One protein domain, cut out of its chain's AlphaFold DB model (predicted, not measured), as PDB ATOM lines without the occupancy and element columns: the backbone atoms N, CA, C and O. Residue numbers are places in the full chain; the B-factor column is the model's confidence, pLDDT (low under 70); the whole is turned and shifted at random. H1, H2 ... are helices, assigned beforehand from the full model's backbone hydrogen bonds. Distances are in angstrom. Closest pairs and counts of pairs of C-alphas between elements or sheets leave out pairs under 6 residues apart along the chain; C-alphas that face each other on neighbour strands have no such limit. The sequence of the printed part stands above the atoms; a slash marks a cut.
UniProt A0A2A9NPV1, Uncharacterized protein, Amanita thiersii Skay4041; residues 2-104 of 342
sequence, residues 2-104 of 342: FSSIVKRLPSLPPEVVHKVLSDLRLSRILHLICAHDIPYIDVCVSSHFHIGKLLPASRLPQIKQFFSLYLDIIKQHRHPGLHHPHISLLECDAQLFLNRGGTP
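Overview. This is residues 2 to 104 of the 342 residues of an uncharacterized protein of Amanita thiersii Skay4041 (UniProt A0A2A9NPV1). A rounded cluster of helices is built about H3, which lies in the middle, with the longest helix, H6, crossing one side of it nearly at a right angle. H4 runs beside H3 the opposite way and H2 crosses H4, while little H1 lies near H3, with Val 6 closest to Leu 32, and the short helices H5 and H7 pack on each other. After H6 the long loop of residues 76 to 93 leads back to H7, and its residues 76 to 81 stick out. The printed part has 103 residues with seven named helices, H1 to H7 in order, and no named strand; the class is all helix. It is compact, with a radius of gyration of the C-alphas of 13.4 A and spans of 38 by 34 by 23 A.

Arrangement. H1, residues 2 to 6, and H3, residues 26 to 36, are close but not clearly touching; their closest C-alphas, of Val 6 and Leu 32, are 7.6 A apart. H2, residues 14 to 22, touches H4, residues 39 to 47, with the closest C-alphas, of Pro 14 and Cys 44, 6.2 A apart; they are only just about perpendicular, at 72 degrees. H3 and H4 are close but not clearly touching, at a shallow tilt of 24 degrees, opposite ways; the closest C-alphas, of Ile 33 and Asp 42, are 6.6 A apart. H5, residues 51 to 54, and H4 touch only at the corner by their link, the closest C-alphas being those of Ser 46 and Gly 52, at 4.1 A. H6, residues 60 to 75, touches H3 with residues 64 to 71 alone, about perpendicular at 85 degrees; the closest C-alphas, of Cys 34 and Lys 64, are 5.9 A apart. H7, residues 94 to 99, touches H5, where the closest C-alphas, of Ile 51 and Ala 94, are 5.5 A apart. In H1, H2, H3, H4, H6 and H7 every O i to N i+4 pair is within hydrogen-bond range; H5 is too short for such a pair.

Along the chain. H1 begins at C-alpha 2, (124.410, 176.922, 197.469), and measures 6.3 A from first to last C-alpha. H2 measures 12.2 A, H3 15.5 A, H4 12.5 A and H5 5.2 A. H6 measures 22.0 A and ends at C-alpha 75, (136.370, 189.454, 198.384). H7 measures 8.6 A and ends at C-alpha 99, (144.723, 159.777, 207.096).

Size, cuts and confidence. The two C-alphas farthest apart, of Glu 15 and Arg 78, are 38.6 A apart. The printed part has no cut. The link from H6 to H7 is long, with 18 residues. The mean pLDDT of the printed part is 90.2; residues 2 to 3 and residue 82 are under 70.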
ATOM      1  N   PHE A   2     123.900 177.415 196.172       61.31
ATOM      2  CA  PHE A   2     124.410 176.922 197.469       61.31
ATOM      3  C   PHE A   2     123.802 177.647 198.693       61.31
ATOM      4  O   PHE A   2     123.315 177.006 199.615       61.31
ATOM      5  N   SER A   3     123.704 178.985 198.666       65.88
ATOM      6  CA  SER A   3     123.173 179.776 199.797       65.88
ATOM      7  C   SER A   3     121.702 179.489 200.150       65.88
ATOM      8  O   SER A   3     121.332 179.562 201.320       65.88
ATOM      9  N   SER A   4     120.855 179.137 199.176       70.38
ATOM     10  CA  SER A   4     119.450 178.776 199.424       70.38
ATOM     11  C   SER A   4     119.298 177.391 200.056       70.38
ATOM     12  O   SER A   4     118.345 177.164 200.794       70.38
ATOM     13  N   ILE A   5     120.240 176.485 199.783       74.00
ATOM     14  CA  ILE A   5     120.278 175.138 200.362       74.00
ATOM     15  C   ILE A   5     120.788 175.209 201.803       74.00
ATOM     16  O   ILE A   5     120.177 174.622 202.690       74.00
ATOM     17  N   VAL A   6     121.832 176.008 202.065       79.69
ATOM     18  CA  VAL A   6     122.402 176.159 203.417       79.69
ATOM     19  C   VAL A   6     121.370 176.670 204.425       79.69
ATOM     20  O   VAL A   6     121.300 176.164 205.541       79.69
ATOM     21  N   LYS A   7     120.488 177.592 204.020       82.88
ATOM     22  CA  LYS A   7     119.400 178.099 204.876       82.88
ATOM     23  C   LYS A   7     118.372 177.038 205.292       82.88
ATOM     24  O   LYS A   7     117.631 177.273 206.238       82.88
ATOM     25  N   ARG A   8     118.307 175.896 204.598       86.69
ATOM     26  CA  ARG A   8     117.403 174.776 204.916       86.69
ATOM     27  C   ARG A   8     118.078 173.676 205.735       86.69
ATOM     28  O   ARG A   8     117.391 172.783 206.213       86.69
ATOM     29  N   LEU A   9     119.397 173.725 205.919       87.31
ATOM     30  CA  LEU A   9     120.104 172.744 206.747       87.31
ATOM     31  C   LEU A   9     119.608 172.711 208.203       87.31
ATOM     32  O   LEU A   9     119.485 171.610 208.727       87.31
ATOM     33  N   PRO A  10     119.231 173.840 208.845       90.81
ATOM     34  CA  PRO A  10     118.717 173.813 210.218       90.81
ATOM     35  C   PRO A  10     117.379 173.097 210.407       90.81
ATOM     36  O   PRO A  10     117.047 172.737 211.529       90.81
ATOM     37  N   SER A  11     116.593 172.903 209.341       90.94
ATOM     38  CA  SER A  11     115.332 172.152 209.416       90.94
ATOM     39  C   SER A  11     115.514 170.642 209.240       90.94
ATOM     40  O   SER A  11     114.534 169.905 209.289       90.94
ATOM     41  N   LEU A  12     116.739 170.180 208.971       92.38
ATOM     42  CA  LEU A  12     117.049 168.765 208.796       92.38
ATOM     43  C   LEU A  12     117.553 168.156 210.113       92.38
ATOM     44  O   LEU A  12     118.141 168.867 210.922       92.38
ATOM     45  N   PRO A  13     117.372 166.841 210.327       93.75
ATOM     46  CA  PRO A  13     118.001 166.139 211.440       93.75
ATOM     47  C   PRO A  13     119.541 166.154 211.349       93.75
ATOM     48  O   PRO A  13     120.077 166.122 210.231       93.75
ATOM     49  N   PRO A  14     120.266 166.137 212.489       91.94
ATOM     50  CA  PRO A  14     121.732 166.168 212.519       91.94
ATOM     51  C   PRO A  14     122.392 165.078 211.670       91.94
ATOM     52  O   PRO A  14     123.392 165.334 211.007       91.94
ATOM     53  N   GLU A  15     121.804 163.883 211.613       93.62
ATOM     54  CA  GLU A  15     122.332 162.737 210.870       93.62
ATOM     55  C   GLU A  15     122.325 162.994 209.358       93.62
ATOM     56  O   GLU A  15     123.235 162.583 208.635       93.62
ATOM     57  N   VAL A  16     121.301 163.696 208.863       93.62
ATOM     58  CA  VAL A  16     121.209 164.087 207.450       93.62
ATOM     59  C   VAL A  16     122.243 165.165 207.145       93.62
ATOM     60  O   VAL A  16     122.918 165.100 206.119       93.62
ATOM     61  N   VAL A  17     122.415 166.127 208.052       92.81
ATOM     62  CA  VAL A  17     123.424 167.184 207.913       92.81
ATOM     63  C   VAL A  17     124.833 166.596 207.934       92.81
ATOM     64  O   VAL A  17     125.657 166.986 207.115       92.81
ATOM     65  N   HIS A  18     125.109 165.609 208.788       94.00
ATOM     66  CA  HIS A  18     126.393 164.908 208.818       94.00
ATOM     67  C   HIS A  18     126.712 164.200 207.499       94.00
ATOM     68  O   HIS A  18     127.842 164.300 207.023       94.00
ATOM     69  N   LYS A  19     125.723 163.554 206.865       92.44
ATOM     70  CA  LYS A  19     125.897 162.966 205.525       92.44
ATOM     71  C   LYS A  19     126.253 164.028 204.489       92.44
ATOM     72  O   LYS A  19     127.228 163.866 203.769       92.44
ATOM     73  N   VAL A  20     125.524 165.146 204.477       91.81
ATOM     74  CA  VAL A  20     125.829 166.268 203.575       91.81
ATOM     75  C   VAL A  20     127.242 166.798 203.817       91.81
ATOM     76  O   VAL A  20     127.965 167.049 202.862       91.81
ATOM     77  N   LEU A  21     127.655 166.958 205.077       93.00
ATOM     78  CA  LEU A  21     128.998 167.422 205.422       93.00
ATOM     79  C   LEU A  21     130.092 166.435 204.982       93.00
ATOM     80  O   LEU A  21     131.157 166.887 204.576       93.00
ATOM     81  N   SER A  22     129.832 165.125 205.019       92.44
ATOM     82  CA  SER A  22     130.774 164.092 204.555       92.44
ATOM     83  C   SER A  22     131.081 164.189 203.058       92.44
ATOM     84  O   SER A  22     132.201 163.895 202.648       92.44
ATOM     85  N   ASP A  23     130.124 164.657 202.253       91.75
ATOM     86  CA  ASP A  23     130.290 164.831 200.803       91.75
ATOM     87  C   ASP A  23     131.028 166.135 200.434       91.75
ATOM     88  O   ASP A  23     131.338 166.388 199.263       91.75
ATOM     89  N   LEU A  24     131.303 167.004 201.414       91.94
ATOM     90  CA  LEU A  24     131.954 168.292 201.197       91.94
ATOM     91  C   LEU A  24     133.453 168.238 201.504       91.94
ATOM     92  O   LEU A  24     133.918 167.625 202.460       91.94
ATOM     93  N   ARG A  25     134.220 168.997 200.715       93.19
ATOM     94  CA  ARG A  25     135.634 169.275 201.004       93.19
ATOM     95  C   ARG A  25     135.768 170.180 202.226       93.19
ATOM     96  O   ARG A  25     134.909 171.036 202.455       93.19
ATOM     97  N   LEU A  26     136.889 170.087 202.939       93.62
ATOM     98  CA  LEU A  26     137.177 170.924 204.108       93.62
ATOM     99  C   LEU A  26     137.072 172.425 203.802       93.62
ATOM    100  O   LEU A  26     136.417 173.151 204.547       93.62
ATOM    101  N   SER A  27     137.612 172.889 202.669       92.19
ATOM    102  CA  SER A  27     137.485 174.293 202.238       92.19
ATOM    103  C   SER A  27     136.025 174.748 202.085       92.19
ATOM    104  O   SER A  27     135.676 175.887 202.410       92.19
ATOM    105  N   ARG A  28     135.138 173.849 201.637       90.88
ATOM    106  CA  ARG A  28     133.699 174.106 201.480       90.88
ATOM    107  C   ARG A  28     132.964 174.105 202.808       90.88
ATOM    108  O   ARG A  28     132.093 174.951 202.982       90.88
ATOM    109  N   ILE A  29     133.327 173.211 203.724       93.00
ATOM    110  CA  ILE A  29     132.790 173.189 205.088       93.00
ATOM    111  C   ILE A  29     133.151 174.496 205.801       93.00
ATOM    112  O   ILE A  29     132.261 175.172 206.309       93.00
ATOM    113  N   LEU A  30     134.423 174.908 205.747       94.12
ATOM    114  CA  LEU A  30     134.907 176.170 206.323       94.12
ATOM    115  C   LEU A  30     134.187 177.388 205.734       94.12
ATOM    116  O   LEU A  30     133.730 178.267 206.466       94.12
ATOM    117  N   HIS A  31     134.021 177.423 204.411       91.88
ATOM    118  CA  HIS A  31     133.255 178.479 203.755       91.88
ATOM    119  C   HIS A  31     131.794 178.498 204.198       91.88
ATOM    120  O   HIS A  31     131.251 179.571 204.440       91.88
ATOM    121  N   LEU A  32     131.168 177.331 204.345       90.81
ATOM    122  CA  LEU A  32     129.781 177.215 204.768       90.81
ATOM    123  C   LEU A  32     129.582 177.755 206.193       90.81
ATOM    124  O   LEU A  32     128.679 178.568 206.394       90.81
ATOM    125  N   ILE A  33     130.437 177.378 207.149       92.31
ATOM    126  CA  ILE A  33     130.322 177.844 208.541       92.31
ATOM    127  C   ILE A  33     130.681 179.325 208.710       92.31
ATOM    128  O   ILE A  33     130.077 180.000 209.537       92.31
ATOM    129  N   CYS A  34     131.611 179.864 207.916       92.19
ATOM    130  CA  CYS A  34     132.031 181.265 208.047       92.19
ATOM    131  C   CYS A  34     131.138 182.235 207.262       92.19
ATOM    132  O   CYS A  34     130.911 183.353 207.707       92.19
ATOM    133  N   ALA A  35     130.622 181.844 206.091       86.94
ATOM    134  CA  ALA A  35     129.797 182.736 205.272       86.94
ATOM    135  C   ALA A  35     128.343 182.831 205.752       86.94
ATOM    136  O   ALA A  35     127.671 183.821 205.461       86.94
ATOM    137  N   HIS A  36     127.839 181.793 206.426       85.50
ATOM    138  CA  HIS A  36     126.453 181.740 206.891       85.50
ATOM    139  C   HIS A  36     126.305 181.883 208.407       85.50
ATOM    140  O   HIS A  36     125.226 182.278 208.836       85.50
ATOM    141  N   ASP A  37     127.359 181.581 209.174       86.50
ATOM    142  CA  ASP A  37     127.437 181.749 210.631       86.50
ATOM    143  C   ASP A  37     126.204 181.212 211.382       86.50
ATOM    144  O   ASP A  37     125.550 181.903 212.158       86.50
ATOM    145  N   ILE A  38     125.834 179.963 211.082       91.25
ATOM    146  CA  ILE A  38     124.648 179.313 211.647       91.25
ATOM    147  C   ILE A  38     125.079 178.422 212.827       91.25
ATOM    148  O   ILE A  38     125.689 177.378 212.579       91.25
ATOM    149  N   PRO A  39     124.690 178.730 214.084       92.38
ATOM    150  CA  PRO A  39     125.159 177.996 215.267       92.38
ATOM    151  C   PRO A  39     124.846 176.496 215.242       92.38
ATOM    152  O   PRO A  39     125.651 175.672 215.662       92.38
ATOM    153  N   TYR A  40     123.686 176.120 214.696       93.88
ATOM    154  CA  TYR A  40     123.300 174.715 214.546       93.88
ATOM    155  C   TYR A  40     124.305 173.917 213.696       93.88
ATOM    156  O   TYR A  40     124.607 172.761 213.994       93.88
ATOM    157  N   ILE A  41     124.861 174.538 212.655       92.50
ATOM    158  CA  ILE A  41     125.830 173.886 211.777       92.50
ATOM    159  C   ILE A  41     127.177 173.738 212.485       92.50
ATOM    160  O   ILE A  41     127.805 172.695 212.347       92.50
ATOM    161  N   ASP A  42     127.587 174.716 213.294       93.88
ATOM    162  CA  ASP A  42     128.810 174.624 214.102       93.88
ATOM    163  C   ASP A  42     128.757 173.426 215.068       93.88
ATOM    164  O   ASP A  42     129.735 172.682 215.208       93.88
ATOM    165  N   VAL A  43     127.586 173.178 215.673       94.62
ATOM    166  CA  VAL A  43     127.334 171.992 216.509       94.62
ATOM    167  C   VAL A  43     127.411 170.708 215.678       94.62
ATOM    168  O   VAL A  43     128.057 169.743 216.094       94.62
ATOM    169  N   CYS A  44     126.802 170.681 214.490       94.25
ATOM    170  CA  CYS A  44     126.862 169.521 213.593       94.25
ATOM    171  C   CYS A  44     128.297 169.215 213.136       94.25
ATOM    172  O   CYS A  44     128.705 168.059 213.132       94.25
ATOM    173  N   VAL A  45     129.084 170.239 212.804       94.56
ATOM    174  CA  VAL A  45     130.496 170.122 212.414       94.56
ATOM    175  C   VAL A  45     131.333 169.572 213.566       94.56
ATOM    176  O   VAL A  45     132.094 168.626 213.366       94.56
ATOM    177  N   SER A  46     131.140 170.103 214.774       93.94
ATOM    178  CA  SER A  46     131.891 169.690 215.966       93.94
ATOM    179  C   SER A  46     131.544 168.275 216.442       93.94
ATOM    180  O   SER A  46     132.394 167.591 217.003       93.94
ATOM    181  N   SER A  47     130.303 167.823 216.233       95.00
ATOM    182  CA  SER A  47     129.830 166.485 216.633       95.00
ATOM    183  C   SER A  47     130.112 165.391 215.598       95.00
ATOM    184  O   SER A  47     129.984 164.205 215.898       95.00
ATOM    185  N   HIS A  48     130.493 165.762 214.377       95.81
ATOM    186  CA  HIS A  48     130.743 164.815 213.300       95.81
ATOM    187  C   HIS A  48     132.023 163.995 213.543       95.81
ATOM    188  O   HIS A  48     133.068 164.545 213.879       95.81
ATOM    189  N   PHE A  49     132.002 162.688 213.263       93.50
ATOM    190  CA  PHE A  49     133.093 161.767 213.622       93.50
ATOM    191  C   PHE A  49     134.484 162.136 213.063       93.50
ATOM    192  O   PHE A  49     135.463 162.162 213.808       93.50
ATOM    193  N   HIS A  50     134.597 162.411 211.757       94.44
ATOM    194  CA  HIS A  50     135.864 162.844 211.141       94.44
ATOM    195  C   HIS A  50     136.084 164.356 211.257       94.44
ATOM    196  O   HIS A  50     137.118 164.798 211.744       94.44
ATOM    197  N   ILE A  51     135.096 165.152 210.844       95.62
ATOM    198  CA  ILE A  51     135.202 166.613 210.818       95.62
ATOM    199  C   ILE A  51     135.410 167.194 212.223       95.62
ATOM    200  O   ILE A  51     136.268 168.050 212.378       95.62
ATOM    201  N   GLY A  52     134.723 166.698 213.253       94.38
ATOM    202  CA  GLY A  52     134.858 167.187 214.629       94.38
ATOM    203  C   GLY A  52     136.241 166.953 215.243       94.38
ATOM    204  O   GLY A  52     136.655 167.712 216.115       94.38
ATOM    205  N   LYS A  53     137.010 165.968 214.749       94.81
ATOM    206  CA  LYS A  53     138.426 165.791 215.132       94.81
ATOM    207  C   LYS A  53     139.318 166.905 214.588       94.81
ATOM    208  O   LYS A  53     140.311 167.249 215.216       94.81
ATOM    209  N   LEU A  54     138.967 167.447 213.423       95.06
ATOM    210  CA  LEU A  54     139.685 168.530 212.750       95.06
ATOM    211  C   LEU A  54     139.174 169.917 213.157       95.06
ATOM    212  O   LEU A  54     139.942 170.869 213.228       95.06
ATOM    213  N   LEU A  55     137.875 170.022 213.436       95.69
ATOM    214  CA  LEU A  55     137.152 171.242 213.775       95.69
ATOM    215  C   LEU A  55     136.435 171.083 215.132       95.69
ATOM    216  O   LEU A  55     135.206 171.147 215.185       95.69
ATOM    217  N   PRO A  56     137.170 170.842 216.237       95.25
ATOM    218  CA  PRO A  56     136.557 170.661 217.546       95.25
ATOM    219  C   PRO A  56     135.978 171.979 218.066       95.25
ATOM    220  O   PRO A  56     136.527 173.054 217.810       95.25
ATOM    221  N   ALA A  57     134.921 171.899 218.879       94.44
ATOM    222  CA  ALA A  57     134.221 173.071 219.415       94.44
ATOM    223  C   ALA A  57     135.143 174.069 220.148       94.44
ATOM    224  O   ALA A  57     134.905 175.271 220.106       94.44
ATOM    225  N   SER A  58     136.222 173.589 220.776       94.62
ATOM    226  CA  SER A  58     137.207 174.426 221.476       94.62
ATOM    227  C   SER A  58     138.079 175.279 220.547       94.62
ATOM    228  O   SER A  58     138.500 176.363 220.936       94.62
ATOM    229  N   ARG A  59     138.356 174.812 219.321       93.06
ATOM    230  CA  ARG A  59     139.207 175.506 218.331       93.06
ATOM    231  C   ARG A  59     138.411 176.169 217.216       93.06
ATOM    232  O   ARG A  59     138.924 177.068 216.552       93.06
ATOM    233  N   LEU A  60     137.163 175.754 217.019       94.00
ATOM    234  CA  LEU A  60     136.298 176.246 215.955       94.00
ATOM    235  C   LEU A  60     136.201 177.784 215.903       94.00
ATOM    236  O   LEU A  60     136.330 178.319 214.800       94.00
ATOM    237  N   PRO A  61     136.064 178.524 217.026       94.31
ATOM    238  CA  PRO A  61     136.025 179.987 216.983       94.31
ATOM    239  C   PRO A  61     137.295 180.603 216.383       94.31
ATOM    240  O   PRO A  61     137.209 181.483 215.530       94.31
ATOM    241  N   GLN A  62     138.471 180.100 216.771       94.06
ATOM    242  CA  GLN A  62     139.760 180.574 216.264       94.06
ATOM    243  C   GLN A  62     139.894 180.292 214.760       94.06
ATOM    244  O   GLN A  62     140.216 181.190 213.983       94.06
ATOM    245  N   ILE A  63     139.580 179.066 214.328       95.25
ATOM    246  CA  ILE A  63     139.625 178.678 212.909       95.25
ATOM    247  C   ILE A  63     138.676 179.557 212.081       95.25
ATOM    248  O   ILE A  63     139.058 180.042 211.014       95.25
ATOM    249  N   LYS A  64     137.462 179.818 212.587       95.31
ATOM    250  CA  LYS A  64     136.487 180.704 211.934       95.31
ATOM    251  C   LYS A  64     137.010 182.131 211.805       95.31
ATOM    252  O   LYS A  64     136.796 182.738 210.758       95.31
ATOM    253  N   GLN A  65     137.711 182.667 212.805       95.69
ATOM    254  CA  GLN A  65     138.295 184.013 212.727       95.69
ATOM    255  C   GLN A  65     139.348 184.109 211.614       95.69
ATOM    256  O   GLN A  65     139.247 184.986 210.754       95.69
ATOM    257  N   PHE A  66     140.298 183.168 211.561       95.69
ATOM    258  CA  PHE A  66     141.306 183.129 210.493       95.69
ATOM    259  C   PHE A  66     140.670 182.944 209.114       95.69
ATOM    260  O   PHE A  66     140.988 183.670 208.170       95.69
ATOM    261  N   PHE A  67     139.732 182.006 208.979       95.62
ATOM    262  CA  PHE A  67     139.086 181.757 207.694       95.62
ATOM    263  C   PHE A  67     138.211 182.937 207.250       95.62
ATOM    264  O   PHE A  67     138.163 183.249 206.063       95.62
ATOM    265  N   SER A  68     137.568 183.645 208.180       95.31
ATOM    266  CA  SER A  68     136.800 184.858 207.874       95.31
ATOM    267  C   SER A  68     137.696 185.990 207.374       95.31
ATOM    268  O   SER A  68     137.353 186.637 206.387       95.31
ATOM    269  N   LEU A  69     138.879 186.180 207.974       95.88
ATOM    270  CA  LEU A  69     139.890 187.101 207.444       95.88
ATOM    271  C   LEU A  69     140.304 186.704 206.019       95.88
ATOM    272  O   LEU A  69     140.319 187.547 205.123       95.88
ATOM    273  N   TYR A  70     140.562 185.419 205.770       94.81
ATOM    274  CA  TYR A  70     140.848 184.930 204.419       94.81
ATOM    275  C   TYR A  70     139.705 185.230 203.431       94.81
ATOM    276  O   TYR A  70     139.965 185.714 202.326       94.81
ATOM    277  N   LEU A  71     138.447 185.002 203.828       93.62
ATOM    278  CA  LEU A  71     137.273 185.331 203.016       93.62
ATOM    279  C   LEU A  71     137.184 186.832 202.710       93.62
ATOM    280  O   LEU A  71     136.834 187.216 201.595       93.62
ATOM    281  N   ASP A  72     137.508 187.689 203.671       93.38
ATOM    282  CA  ASP A  72     137.491 189.136 203.470       93.38
ATOM    283  C   ASP A  72     138.597 189.607 202.524       93.38
ATOM    284  O   ASP A  72     138.340 190.477 201.691       93.38
ATOM    285  N   ILE A  73     139.778 188.981 202.565       92.81
ATOM    286  CA  ILE A  73     140.863 189.245 201.613       92.81
ATOM    287  C   ILE A  73     140.444 188.840 200.194       92.81
ATOM    288  O   ILE A  73     140.620 189.617 199.254       92.81
ATOM    289  N   ILE A  74     139.863 187.648 200.000       90.81
ATOM    290  CA  ILE A  74     139.495 187.197 198.645       90.81
ATOM    291  C   ILE A  74     138.351 188.009 198.030       90.81
ATOM    292  O   ILE A  74     138.320 188.175 196.811       90.81
ATOM    293  N   LYS A  75     137.441 188.556 198.850       89.38
ATOM    294  CA  LYS A  75     136.370 189.454 198.384       89.38
ATOM    295  C   LYS A  75     136.917 190.731 197.745       89.38
ATOM    296  O   LYS A  75     136.218 191.331 196.933       89.38
ATOM    297  N   GLN A  76     138.147 191.132 198.080       88.50
ATOM    298  CA  GLN A  76     138.767 192.321 197.494       88.50
ATOM    299  C   GLN A  76     139.243 192.105 196.058       88.50
ATOM    300  O   GLN A  76     139.493 193.083 195.354       88.50
ATOM    301  N   HIS A  77     139.342 190.854 195.596       81.56
ATOM    302  CA  HIS A  77     139.663 190.582 194.202       81.56
ATOM    303  C   HIS A  77     138.539 191.061 193.273       81.56
ATOM    304  O   HIS A  77     137.354 190.911 193.556       81.56
ATOM    305  N   ARG A  78     138.878 191.599 192.104       74.88
ATOM    306  CA  ARG A  78     137.912 192.037 191.082       74.88
ATOM    307  C   ARG A  78     137.382 190.890 190.244       74.88
ATOM    308  O   ARG A  78     136.282 190.989 189.701       74.88
ATOM    309  N   HIS A  79     138.174 189.832 190.086       74.31
ATOM    310  CA  HIS A  79     137.809 188.695 189.254       74.31
ATOM    311  C   HIS A  79     136.874 187.758 190.028       74.31
ATOM    312  O   HIS A  79     137.316 187.148 191.000       74.31
ATOM    313  N   PRO A  80     135.617 187.562 189.581       71.25
ATOM    314  CA  PRO A  80     134.653 186.729 190.300       71.25
ATOM    315  C   PRO A  80     135.095 185.263 190.410       71.25
ATOM    316  O   PRO A  80     134.746 184.580 191.366       71.25
ATOM    317  N   GLY A  81     135.931 184.782 189.479       70.12
ATOM    318  CA  GLY A  81     136.536 183.447 189.560       70.12
ATOM    319  C   GLY A  81     137.496 183.259 190.744       70.12
ATOM    320  O   GLY A  81     137.722 182.128 191.157       70.12
ATOM    321  N   LEU A  82     138.021 184.348 191.320       69.69
ATOM    322  CA  LEU A  82     138.914 184.335 192.485       69.69
ATOM    323  C   LEU A  82     138.176 184.563 193.813       69.69
ATOM    324  O   LEU A  82     138.801 184.534 194.870       69.69
ATOM    325  N   HIS A  83     136.853 184.772 193.779       74.06
ATOM    326  CA  HIS A  83     136.022 184.899 194.987       74.06
ATOM    327  C   HIS A  83     135.751 183.557 195.653       74.06
ATOM    328  O   HIS A  83     135.234 183.509 196.769       74.06
ATOM    329  N   HIS A  84     136.054 182.457 194.966       77.06
ATOM    330  CA  HIS A  84     135.871 181.145 195.536       77.06
ATOM    331  C   HIS A  84     137.080 180.779 196.416       77.06
ATOM    332  O   HIS A  84     138.191 180.717 195.887       77.06
ATOM    333  N   PRO A  85     136.896 180.536 197.732       82.38
ATOM    334  CA  PRO A  85     137.993 180.124 198.598       82.38
ATOM    335  C   PRO A  85     138.612 178.832 198.077       82.38
ATOM    336  O   PRO A  85     137.924 177.825 197.927       82.38
ATOM    337  N   HIS A  86     139.913 178.877 197.814       86.25
ATOM    338  CA  HIS A  86     140.680 177.741 197.337       86.25
ATOM    339  C   HIS A  86     141.993 177.677 198.105       86.25
ATOM    340  O   HIS A  86     142.863 178.539 197.965       86.25
ATOM    341  N   ILE A  87     142.105 176.647 198.938       91.25
ATOM    342  CA  ILE A  87     143.306 176.327 199.703       91.25
ATOM    343  C   ILE A  87     143.638 174.892 199.329       91.25
ATOM    344  O   ILE A  87     142.986 173.975 199.815       91.25
ATOM    345  N   SER A  88     144.618 174.699 198.444       89.19
ATOM    346  CA  SER A  88     144.886 173.412 197.786       89.19
ATOM    347  C   SER A  88     145.014 172.232 198.757       89.19
ATOM    348  O   SER A  88     144.545 171.138 198.461       89.19
ATOM    349  N   LEU A  89     145.600 172.458 199.936       91.19
ATOM    350  CA  LEU A  89     145.792 171.429 200.967       91.19
ATOM    351  C   LEU A  89     144.494 171.059 201.711       91.19
ATOM    352  O   LEU A  89     144.404 169.973 202.273       91.19
ATOM    353  N   LEU A  90     143.469 171.913 201.648       93.19
ATOM    354  CA  LEU A  90     142.132 171.692 202.213       93.19
ATOM    355  C   LEU A  90     141.097 171.277 201.147       93.19
ATOM    356  O   LEU A  90     139.906 171.166 201.445       93.19
ATOM    357  N   GLU A  91     141.522 171.023 199.904       92.88
ATOM    358  CA  GLU A  91     140.671 170.511 198.818       92.88
ATOM    359  C   GLU A  91     140.526 168.985 198.864       92.88
ATOM    360  O   GLU A  91     140.655 168.281 197.863       92.88
ATOM    361  N   CYS A  92     140.251 168.463 200.051       92.19
ATOM    362  CA  CYS A  92     139.970 167.056 200.289       92.19
ATOM    363  C   CYS A  92     138.888 166.908 201.362       92.19
ATOM    364  O   CYS A  92     138.519 167.885 202.022       92.19
ATOM    365  N   ASP A  93     138.332 165.708 201.493       93.44
ATOM    366  CA  ASP A  93     137.431 165.375 202.593       93.44
ATOM    367  C   ASP A  93     138.198 165.224 203.922       93.44
ATOM    368  O   ASP A  93     139.425 165.092 203.968       93.44
ATOM    369  N   ALA A  94     137.454 165.253 205.029       92.94
ATOM    370  CA  ALA A  94     138.023 165.198 206.372       92.94
ATOM    371  C   ALA A  94     138.739 163.874 206.683       92.94
ATOM    372  O   ALA A  94     139.714 163.868 207.436       92.94
ATOM    373  N   GLN A  95     138.270 162.752 206.132       93.81
ATOM    374  CA  GLN A  95     138.856 161.440 206.397       93.81
ATOM    375  C   GLN A  95     140.229 161.324 205.735       93.81
ATOM    376  O   GLN A  95     141.196 160.911 206.372       93.81
ATOM    377  N   LEU A  96     140.334 161.736 204.474       93.94
ATOM    378  CA  LEU A  96     141.578 161.738 203.722       93.94
ATOM    379  C   LEU A  96     142.609 162.689 204.344       93.94
ATOM    380  O   LEU A  96     143.781 162.324 204.439       93.94
ATOM    381  N   PHE A  97     142.189 163.867 204.818       95.12
ATOM    382  CA  PHE A  97     143.080 164.794 205.525       95.12
ATOM    383  C   PHE A  97     143.627 164.186 206.830       95.12
ATOM    384  O   PHE A  97     144.837 164.206 207.055       95.12
ATOM    385  N   LEU A  98     142.766 163.558 207.641       94.69
ATOM    386  CA  LEU A  98     143.178 162.839 208.856       94.69
ATOM    387  C   LEU A  98     144.133 161.676 208.554       94.69
ATOM    388  O   LEU A  98     145.124 161.497 209.255       94.69
ATOM    389  N   ASN A  99     143.872 160.903 207.496       94.69
ATOM    390  CA  ASN A  99     144.723 159.777 207.096       94.69
ATOM    391  C   ASN A  99     146.133 160.219 206.678       94.69
ATOM    392  O   ASN A  99     147.071 159.431 206.746       94.69
ATOM    393  N   ARG A 100     146.295 161.479 206.255       94.25
ATOM    394  CA  ARG A 100     147.599 162.098 205.977       94.25
ATOM    395  C   ARG A 100     148.293 162.641 207.232       94.25
ATOM    396  O   ARG A 100     149.347 163.251 207.106       94.25
ATOM    397  N   GLY A 101     147.717 162.428 208.417       93.31
ATOM    398  CA  GLY A 101     148.224 162.941 209.688       93.31
ATOM    399  C   GLY A 101     147.798 164.376 209.998       93.31
ATOM    400  O   GLY A 101     148.359 164.972 210.909       93.31
ATOM    401  N   GLY A 102     146.832 164.933 209.261       94.31
ATOM    402  CA  GLY A 102     146.396 166.313 209.442       94.31
ATOM    403  C   GLY A 102     145.704 166.560 210.784       94.31
ATOM    404  O   GLY A 102     144.881 165.763 211.242       94.31
ATOM    405  N   THR A 103     146.014 167.699 211.391       95.38
ATOM    406  CA  THR A 103     145.524 168.144 212.699       95.38
ATOM    407  C   THR A 103     144.727 169.455 212.589       95.38
ATOM    408  O   THR A 103     144.762 170.121 211.549       95.38
ATOM    409  N   PRO A 104     143.999 169.874 213.646       93.81
ATOM    410  CA  PRO A 104     143.388 171.206 213.689       93.81
ATOM    411  C   PRO A 104     144.397 172.348 213.500       93.81
ATOM    412  O   PRO A 104     144.083 173.344 212.847       93.81
TER     413      PRO A 104